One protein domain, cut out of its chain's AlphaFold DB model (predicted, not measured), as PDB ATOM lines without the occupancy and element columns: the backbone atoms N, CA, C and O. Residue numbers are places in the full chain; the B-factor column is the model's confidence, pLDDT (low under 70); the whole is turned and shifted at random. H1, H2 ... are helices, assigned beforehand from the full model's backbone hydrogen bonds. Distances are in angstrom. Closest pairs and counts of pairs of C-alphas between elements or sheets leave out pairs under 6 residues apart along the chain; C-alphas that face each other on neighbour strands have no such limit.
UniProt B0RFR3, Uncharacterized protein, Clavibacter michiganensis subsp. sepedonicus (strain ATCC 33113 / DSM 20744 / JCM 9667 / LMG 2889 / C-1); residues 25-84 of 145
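What this domain is: This is residues 25 to 84 of the 145 residues of an uncharacterized protein of Clavibacter michiganensis subsp. sepedonicus (strain ATCC 33113 / DSM 20744 / JCM 9667 / LMG 2889 / C-1) (UniProt B0RFR3). The four helices make a long, loose out-and-back loop: H1 runs out, H2 lies crosswise at the turn, and H3 and H4 lead the backbone back. H4 packs on H1 at a slant at one end of the length, and H3 packs on H2 at the other. The printed part has 60 residues with four named helices, in the order H1, H2, H3, H4, and no named strand; its class is all helix. The whole is loose, with a radius of gyration of the C-alphas of 13.3 A, and elongated, spanning 37 by 20 by 17 A along its main axes.

How they stand to each other: H1, residues 29 to 42, is joined by a tight link to H2, residues 45 to 51. The two are close but not clearly touching, with the C-alphas of Gly 42 and Leu 48 closest at 7.9 A, and their lines are about perpendicular at 76 degrees. H3, residues 57 to 69, touches H2, with Ala 45 and Arg 60 closest, their C-alphas 4.9 A apart; the two are about perpendicular at 71 degrees, only just past a steep tilt. H1 and H3 only just touch, with 3 pairs of C-alphas within 8 A, and only at their ends. There H1 touches H3 with residues 40 to 41 alone, and H3 touches H1 with residues 67 to 68 alone; the closest C-alphas, of Arg 40 and Ala 67, are 5.3 A apart. H1 and H3 run opposite ways at a steep tilt of 39 degrees. H4, residues 72 to 79, touches H1 with 17 pairs of C-alphas within 8 A. The closest are those of Pro 29 and Ala 76, at 5.0 A, and the helices run opposite ways at a steep tilt of 46 degrees. H4 is apart from H2 and from H3. In H1 and H4 every O i to N i+4 pair is within hydrogen-bond range, against 2 of 3 in H2 and 8 of 9 in H3.

Where its parts are: H1 begins at C-alpha 29, at (-27.754, -8.326, 36.428), and is 19.7 A long from first to last C-alpha. H2 measures 9.9 A. H3 begins at C-alpha 57, at (2.134, 3.662, 31.113), and measures 18.9 A. H4 measures 10.5 A and ends at C-alpha 79, at (-23.990, -12.087, 32.375).

The domain as a whole: The two C-alphas farthest apart are those of Glu 57 and Pro 82, at 37.0 A, while the first and last printed C-alphas, of Gly 25 and Tyr 84, are 9.7 A apart. The printed part has no cut, and the three links between its helices are tight. The mean pLDDT of the printed part is 89.4; residues 25 to 26 and residue 84 are under 70.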
ATOM      1  N   GLY A  25     -22.818 -19.461  36.653       60.41
ATOM      2  CA  GLY A  25     -24.254 -19.397  36.913       60.41
ATOM      3  C   GLY A  25     -24.822 -18.039  36.493       60.41
ATOM      4  O   GLY A  25     -24.082 -17.068  36.367       60.41
ATOM      5  N   SER A  26     -26.137 -17.964  36.272       63.09
ATOM      6  CA  SER A  26     -26.782 -16.671  36.027       63.09
ATOM      7  C   SER A  26     -26.624 -15.795  37.270       63.09
ATOM      8  O   SER A  26     -27.169 -16.125  38.327       63.09
ATOM      9  N   GLU A  27     -25.876 -14.707  37.145       75.38
ATOM     10  CA  GLU A  27     -25.731 -13.706  38.199       75.38
ATOM     11  C   GLU A  27     -26.892 -12.701  38.139       75.38
ATOM     12  O   GLU A  27     -27.534 -12.535  37.095       75.38
ATOM     13  N   ASP A  28     -27.189 -12.030  39.256       86.06
ATOM     14  CA  ASP A  28     -28.167 -10.940  39.254       86.06
ATOM     15  C   ASP A  28     -27.610  -9.774  38.413       86.06
ATOM     16  O   ASP A  28     -26.589  -9.185  38.788       86.06
ATOM     17  N   PRO A  29     -28.252  -9.397  37.288       85.69
ATOM     18  CA  PRO A  29     -27.754  -8.326  36.428       85.69
ATOM     19  C   PRO A  29     -27.617  -6.984  37.155       85.69
ATOM     20  O   PRO A  29     -26.802  -6.160  36.748       85.69
ATOM     21  N   VAL A  30     -28.388  -6.738  38.217       89.50
ATOM     22  CA  VAL A  30     -28.272  -5.509  39.011       89.50
ATOM     23  C   VAL A  30     -26.971  -5.507  39.812       89.50
ATOM     24  O   VAL A  30     -26.259  -4.502  39.822       89.50
ATOM     25  N   GLU A  31     -26.634  -6.629  40.448       90.88
ATOM     26  CA  GLU A  31     -25.397  -6.771  41.221       90.88
ATOM     27  C   GLU A  31     -24.167  -6.733  40.305       90.88
ATOM     28  O   GLU A  31     -23.208  -6.009  40.587       90.88
ATOM     29  N   VAL A  32     -24.227  -7.420  39.159       90.31
ATOM     30  CA  VAL A  32     -23.152  -7.411  38.156       90.31
ATOM     31  C   VAL A  32     -22.936  -6.012  37.584       90.31
ATOM     32  O   VAL A  32     -21.797  -5.555  37.494       90.31
ATOM     33  N   ALA A  33     -24.008  -5.289  37.238       93.81
ATOM     34  CA  ALA A  33     -23.893  -3.921  36.736       93.81
ATOM     35  C   ALA A  33     -23.249  -2.990  37.772       93.81
ATOM     36  O   ALA A  33     -22.392  -2.181  37.421       93.81
ATOM     37  N   ALA A  34     -23.615  -3.126  39.050       93.88
ATOM     38  CA  ALA A  34     -23.029  -2.337  40.129       93.88
ATOM     39  C   ALA A  34     -21.535  -2.647  40.331       93.88
ATOM     40  O   ALA A  34     -20.733  -1.722  40.481       93.88
ATOM     41  N   ALA A  35     -21.145  -3.925  40.287       92.12
ATOM     42  CA  ALA A  35     -19.743  -4.335  40.351       92.12
ATOM     43  C   ALA A  35     -18.938  -3.782  39.163       92.12
ATOM     44  O   ALA A  35     -17.856  -3.225  39.342       92.12
ATOM     45  N   TYR A  36     -19.496  -3.857  37.956       93.81
ATOM     46  CA  TYR A  36     -18.881  -3.318  36.748       93.81
ATOM     47  C   TYR A  36     -18.777  -1.788  36.731       93.81
ATOM     48  O   TYR A  36     -17.773  -1.265  36.245       93.81
ATOM     49  N   GLU A  37     -19.748  -1.058  37.284       96.06
ATOM     50  CA  GLU A  37     -19.649   0.398  37.452       96.06
ATOM     51  C   GLU A  37     -18.553   0.762  38.467       96.06
ATOM     52  O   GLU A  37     -17.748   1.662  38.219       96.06
ATOM     53  N   HIS A  38     -18.461   0.023  39.578       93.44
ATOM     54  CA  HIS A  38     -17.395   0.209  40.563       93.44
ATOM     55  C   HIS A  38     -16.005  -0.004  39.944       93.44
ATOM     56  O   HIS A  38     -15.130   0.859  40.049       93.44
ATOM     57  N   ASP A  39     -15.829  -1.123  39.243       92.06
ATOM     58  CA  ASP A  39     -14.615  -1.452  38.500       92.06
ATOM     59  C   ASP A  39     -14.254  -0.356  37.490       92.06
ATOM     60  O   ASP A  39     -13.097   0.059  37.390       92.06
ATOM     61  N   ARG A  40     -15.250   0.137  36.745       94.06
ATOM     62  CA  ARG A  40     -15.084   1.203  35.757       94.06
ATOM     63  C   ARG A  40     -14.555   2.486  36.393       94.06
ATOM     64  O   ARG A  40     -13.595   3.052  35.875       94.06
ATOM     65  N   TRP A  41     -15.126   2.931  37.514       92.19
ATOM     66  CA  TRP A  41     -14.644   4.122  38.226       92.19
ATOM     67  C   TRP A  41     -13.220   3.958  38.763       92.19
ATOM     68  O   TRP A  41     -12.469   4.932  38.828       92.19
ATOM     69  N   GLY A  42     -12.826   2.730  39.112       90.62
ATOM     70  CA  GLY A  42     -11.480   2.407  39.580       90.62
ATOM     71  C   GLY A  42     -10.413   2.332  38.482       90.62
ATOM     72  O   GLY A  42      -9.225   2.387  38.791       90.62
ATOM     73  N   ARG A  43     -10.785   2.236  37.199       92.88
ATOM     74  CA  ARG A  43      -9.843   2.080  36.074       92.88
ATOM     75  C   ARG A  43      -9.401   3.426  35.493       92.88
ATOM     76  O   ARG A  43      -9.572   3.700  34.313       92.88
ATOM     77  N   THR A  44      -8.791   4.275  36.317       94.38
ATOM     78  CA  THR A  44      -8.062   5.464  35.833       94.38
ATOM     79  C   THR A  44      -6.570   5.161  35.705       94.38
ATOM     80  O   THR A  44      -6.064   4.287  36.406       94.38
ATOM     81  N   ALA A  45      -5.832   5.894  34.865       90.38
ATOM     82  CA  ALA A  45      -4.385   5.685  34.725       90.38
ATOM     83  C   ALA A  45      -3.634   5.802  36.071       90.38
ATOM     84  O   ALA A  45      -2.738   5.009  36.353       90.38
ATOM     85  N   GLU A  46      -4.052   6.736  36.933       91.69
ATOM     86  CA  GLU A  46      -3.501   6.907  38.283       91.69
ATOM     87  C   GLU A  46      -3.770   5.687  39.172       91.69
ATOM     88  O   GLU A  46      -2.852   5.116  39.759       91.69
ATOM     89  N   ALA A  47      -5.025   5.238  39.233       94.25
ATOM     90  CA  ALA A  47      -5.407   4.085  40.040       94.25
ATOM     91  C   ALA A  47      -4.771   2.781  39.526       94.25
ATOM     92  O   ALA A  47      -4.364   1.924  40.317       94.25
ATOM     93  N   LEU A  48      -4.618   2.640  38.207       93.38
ATOM     94  CA  LEU A  48      -3.926   1.514  37.582       93.38
ATOM     95  C   LEU A  48      -2.421   1.537  37.851       93.38
ATOM     96  O   LEU A  48      -1.809   0.476  37.906       93.38
ATOM     97  N   ARG A  49      -1.804   2.698  38.098       92.44
ATOM     98  CA  ARG A  49      -0.395   2.748  38.517       92.44
ATOM     99  C   ARG A  49      -0.165   2.070  39.865       92.44
ATOM    100  O   ARG A  49       0.874   1.450  40.062       92.44
ATOM    101  N   ILE A  50      -1.146   2.161  40.760       92.88
ATOM    102  CA  ILE A  50      -1.096   1.548  42.091       92.88
ATOM    103  C   ILE A  50      -1.530   0.079  42.035       92.88
ATOM    104  O   ILE A  50      -0.874  -0.785  42.609       92.88
ATOM    105  N   SER A  51      -2.641  -0.207  41.353       90.56
ATOM    106  CA  SER A  51      -3.271  -1.536  41.355       90.56
ATOM    107  C   SER A  51      -2.705  -2.509  40.317       90.56
ATOM    108  O   SER A  51      -2.867  -3.716  40.484       90.56
ATOM    109  N   ARG A  52      -2.053  -2.000  39.263       90.38
ATOM    110  CA  ARG A  52      -1.436  -2.756  38.157       90.38
ATOM    111  C   ARG A  52      -0.000  -2.266  37.908       90.38
ATOM    112  O   ARG A  52       0.284  -1.623  36.884       90.38
ATOM    113  N   PRO A  53       0.928  -2.500  38.853       90.25
ATOM    114  CA  PRO A  53       2.327  -2.102  38.691       90.25
ATOM    115  C   PRO A  53       2.985  -2.723  37.449       90.25
ATOM    116  O   PRO A  53       3.890  -2.116  36.881       90.25
ATOM    117  N   GLU A  54       2.501  -3.880  36.999       88.06
ATOM    118  CA  GLU A  54       2.986  -4.616  35.834       88.06
ATOM    119  C   GLU A  54       2.618  -3.983  34.483       88.06
ATOM    120  O   GLU A  54       3.264  -4.285  33.485       88.06
ATOM    121  N   TYR A  55       1.630  -3.081  34.434       91.56
ATOM    122  CA  TYR A  55       1.219  -2.435  33.182       91.56
ATOM    123  C   TYR A  55       2.207  -1.339  32.789       91.56
ATOM    124  O   TYR A  55       2.673  -0.567  33.634       91.56
ATOM    125  N   SER A  56       2.491  -1.206  31.492       91.94
ATOM    126  CA  SER A  56       3.205  -0.027  31.005       91.94
ATOM    127  C   SER A  56       2.330   1.227  31.142       91.94
ATOM    128  O   SER A  56       1.108   1.143  31.271       91.94
ATOM    129  N   GLU A  57       2.927   2.421  31.081       93.69
ATOM    130  CA  GLU A  57       2.134   3.662  31.113       93.69
ATOM    131  C   GLU A  57       1.134   3.725  29.949       93.69
ATOM    132  O   GLU A  57      -0.017   4.114  30.130       93.69
ATOM    133  N   ARG A  58       1.542   3.232  28.775       93.31
ATOM    134  CA  ARG A  58       0.671   3.132  27.603       93.31
ATOM    135  C   ARG A  58      -0.521   2.210  27.858       93.31
ATOM    136  O   ARG A  58      -1.635   2.566  27.478       93.31
ATOM    137  N   ASP A  59      -0.310   1.059  28.490       93.94
ATOM    138  CA  ASP A  59      -1.393   0.110  28.780       93.94
ATOM    139  C   ASP A  59      -2.391   0.699  29.776       93.94
ATOM    140  O   ASP A  59      -3.597   0.578  29.583       93.94
ATOM    141  N   ARG A  60      -1.908   1.433  30.786       94.19
ATOM    142  CA  ARG A  60      -2.770   2.149  31.742       94.19
ATOM    143  C   ARG A  60      -3.642   3.194  31.057       94.19
ATOM    144  O   ARG A  60      -4.824   3.313  31.371       94.19
ATOM    145  N   GLU A  61      -3.080   3.945  30.114       94.50
ATOM    146  CA  GLU A  61      -3.849   4.910  29.331       94.50
ATOM    147  C   GLU A  61      -4.885   4.237  28.421       94.50
ATOM    148  O   GLU A  61      -6.005   4.733  28.283       94.50
ATOM    149  N   VAL A  62      -4.519   3.128  27.765       93.94
ATOM    150  CA  VAL A  62      -5.440   2.358  26.914       93.94
ATOM    151  C   VAL A  62      -6.587   1.800  27.747       93.94
ATOM    152  O   VAL A  62      -7.742   2.000  27.377       93.94
ATOM    153  N   GLU A  63      -6.279   1.176  28.880       93.81
ATOM    154  CA  GLU A  63      -7.262   0.602  29.797       93.81
ATOM    155  C   GLU A  63      -8.194   1.677  30.367       93.81
ATOM    156  O   GLU A  63      -9.410   1.495  30.382       93.81
ATOM    157  N   GLY A  64      -7.659   2.844  30.744       94.50
ATOM    158  CA  GLY A  64      -8.482   3.967  31.197       94.50
ATOM    159  C   GLY A  64      -9.454   4.463  30.124       94.50
ATOM    160  O   GLY A  64     -10.647   4.625  30.380       94.50
ATOM    161  N   ARG A  65      -8.987   4.612  28.877       94.62
ATOM    162  CA  ARG A  65      -9.859   4.969  27.742       94.62
ATOM    163  C   ARG A  65     -10.881   3.883  27.409       94.62
ATOM    164  O   ARG A  65     -11.959   4.208  26.898       94.62
ATOM    165  N   ALA A  66     -10.546   2.615  27.632       94.12
ATOM    166  CA  ALA A  66     -11.479   1.506  27.478       94.12
ATOM    167  C   ALA A  66     -12.570   1.576  28.555       94.12
ATOM    168  O   ALA A  66     -13.749   1.512  28.217       94.12
ATOM    169  N   ALA A  67     -12.201   1.828  29.814       94.88
ATOM    170  CA  ALA A  67     -13.143   2.003  30.917       94.88
ATOM    171  C   ALA A  67     -14.110   3.181  30.691       94.88
ATOM    172  O   ALA A  67     -15.309   3.050  30.934       94.88
ATOM    173  N   GLU A  68     -13.647   4.305  30.134       94.38
ATOM    174  CA  GLU A  68     -14.529   5.428  29.761       94.38
ATOM    175  C   GLU A  68     -15.660   5.008  28.809       94.38
ATOM    176  O   GLU A  68     -16.782   5.505  28.926       94.38
ATOM    177  N   ARG A  69     -15.369   4.083  27.885       94.94
ATOM    178  CA  ARG A  69     -16.286   3.593  26.841       94.94
ATOM    179  C   ARG A  69     -17.054   2.337  27.240       94.94
ATOM    180  O   ARG A  69     -17.989   1.964  26.539       94.94
ATOM    181  N   PHE A  70     -16.634   1.676  28.312       95.25
ATOM    182  CA  PHE A  70     -17.275   0.472  28.806       95.25
ATOM    183  C   PHE A  70     -18.683   0.800  29.307       95.25
ATOM    184  O   PHE A  70     -18.865   1.776  30.038       95.25
ATOM    185  N   ASP A  71     -19.660  -0.012  28.904       95.69
ATOM    186  CA  ASP A  71     -21.050   0.093  29.341       95.69
ATOM    187  C   ASP A  71     -21.396  -1.074  30.285       95.69
ATOM    188  O   ASP A  71     -21.647  -2.191  29.812       95.69
ATOM    189  N   PRO A  72     -21.416  -0.838  31.612       94.88
ATOM    190  CA  PRO A  72     -21.734  -1.863  32.603       94.88
ATOM    191  C   PRO A  72     -23.093  -2.524  32.388       94.88
ATOM    192  O   PRO A  72     -23.227  -3.720  32.636       94.88
ATOM    193  N   ALA A  73     -24.087  -1.781  31.888       93.31
ATOM    194  CA  ALA A  73     -25.427  -2.310  31.667       93.31
ATOM    195  C   ALA A  73     -25.442  -3.375  30.562       93.31
ATOM    196  O   ALA A  73     -26.001  -4.455  30.757       93.31
ATOM    197  N   THR A  74     -24.782  -3.113  29.427       92.62
ATOM    198  CA  THR A  74     -24.646  -4.104  28.349       92.62
ATOM    199  C   THR A  74     -23.885  -5.346  28.816       92.62
ATOM    200  O   THR A  74     -24.320  -6.464  28.543       92.62
ATOM    201  N   ALA A  75     -22.779  -5.180  29.548       90.62
ATOM    202  CA  ALA A  75     -22.004  -6.315  30.048       90.62
ATOM    203  C   ALA A  75     -22.799  -7.167  31.059       90.62
ATOM    204  O   ALA A  75     -22.805  -8.392  30.964       90.62
ATOM    205  N   ALA A  76     -23.528  -6.528  31.977       91.19
ATOM    206  CA  ALA A  76     -24.368  -7.221  32.952       91.19
ATOM    207  C   ALA A  76     -25.563  -7.938  32.311       91.19
ATOM    208  O   ALA A  76     -25.924  -9.037  32.728       91.19
ATOM    209  N   ALA A  77     -26.151  -7.363  31.256       89.00
ATOM    210  CA  ALA A  77     -27.207  -8.026  30.498       89.00
ATOM    211  C   ALA A  77     -26.722  -9.343  29.869       89.00
ATOM    212  O   ALA A  77     -27.480 -10.310  29.837       89.00
ATOM    213  N   LEU A  78     -25.464  -9.405  29.413       84.56
ATOM    214  CA  LEU A  78     -24.859 -10.643  28.908       84.56
ATOM    215  C   LEU A  78     -24.601 -11.663  30.024       84.56
ATOM    216  O   LEU A  78     -24.809 -12.851  29.800       84.56
ATOM    217  N   ALA A  79     -24.206 -11.213  31.218       81.69
ATOM    218  CA  ALA A  79     -23.990 -12.087  32.375       81.69
ATOM    219  C   ALA A  79     -25.286 -12.746  32.892       81.69
ATOM    220  O   ALA A  79     -25.249 -13.834  33.462       81.69
ATOM    221  N   ALA A  80     -26.444 -12.118  32.659       80.62
ATOM    222  CA  ALA A  80     -27.748 -12.677  33.022       80.62
ATOM    223  C   ALA A  80     -28.259 -13.757  32.049       80.62
ATOM    224  O   ALA A  80     -29.237 -14.447  32.349       80.62
ATOM    225  N   VAL A  81     -27.635 -13.909  30.877       79.88
ATOM    226  CA  VAL A  81     -27.978 -14.979  29.930       79.88
ATOM    227  C   VAL A  81     -27.277 -16.266  30.372       79.88
ATOM    228  O   VAL A  81     -26.095 -16.212  30.711       79.88
ATOM    229  N   PRO A  82     -27.949 -17.437  30.347       73.75
ATOM    230  CA  PRO A  82     -27.293 -18.709  30.618       73.75
ATOM    231  C   PRO A  82     -26.033 -18.868  29.767       73.75
ATOM    232  O   PRO A  82     -26.096 -18.861  28.535       73.75
ATOM    233  N   SER A  83     -24.888 -18.982  30.437       71.06
ATOM    234  CA  SER A  83     -23.623 -19.226  29.765       71.06
ATOM    235  C   SER A  83     -23.543 -20.687  29.317       71.06
ATOM    236  O   SER A  83     -24.151 -21.587  29.904       71.06
ATOM    237  N   TYR A  84     -22.811 -20.920  28.234       69.62
ATOM    238  CA  TYR A  84     -22.469 -22.261  27.780       69.62
ATOM    239  C   TYR A  84     -21.043 -22.557  28.221       69.62
ATOM    240  O   TYR A  84     -20.182 -21.683  28.117       69.62
TER     241      TYR A  84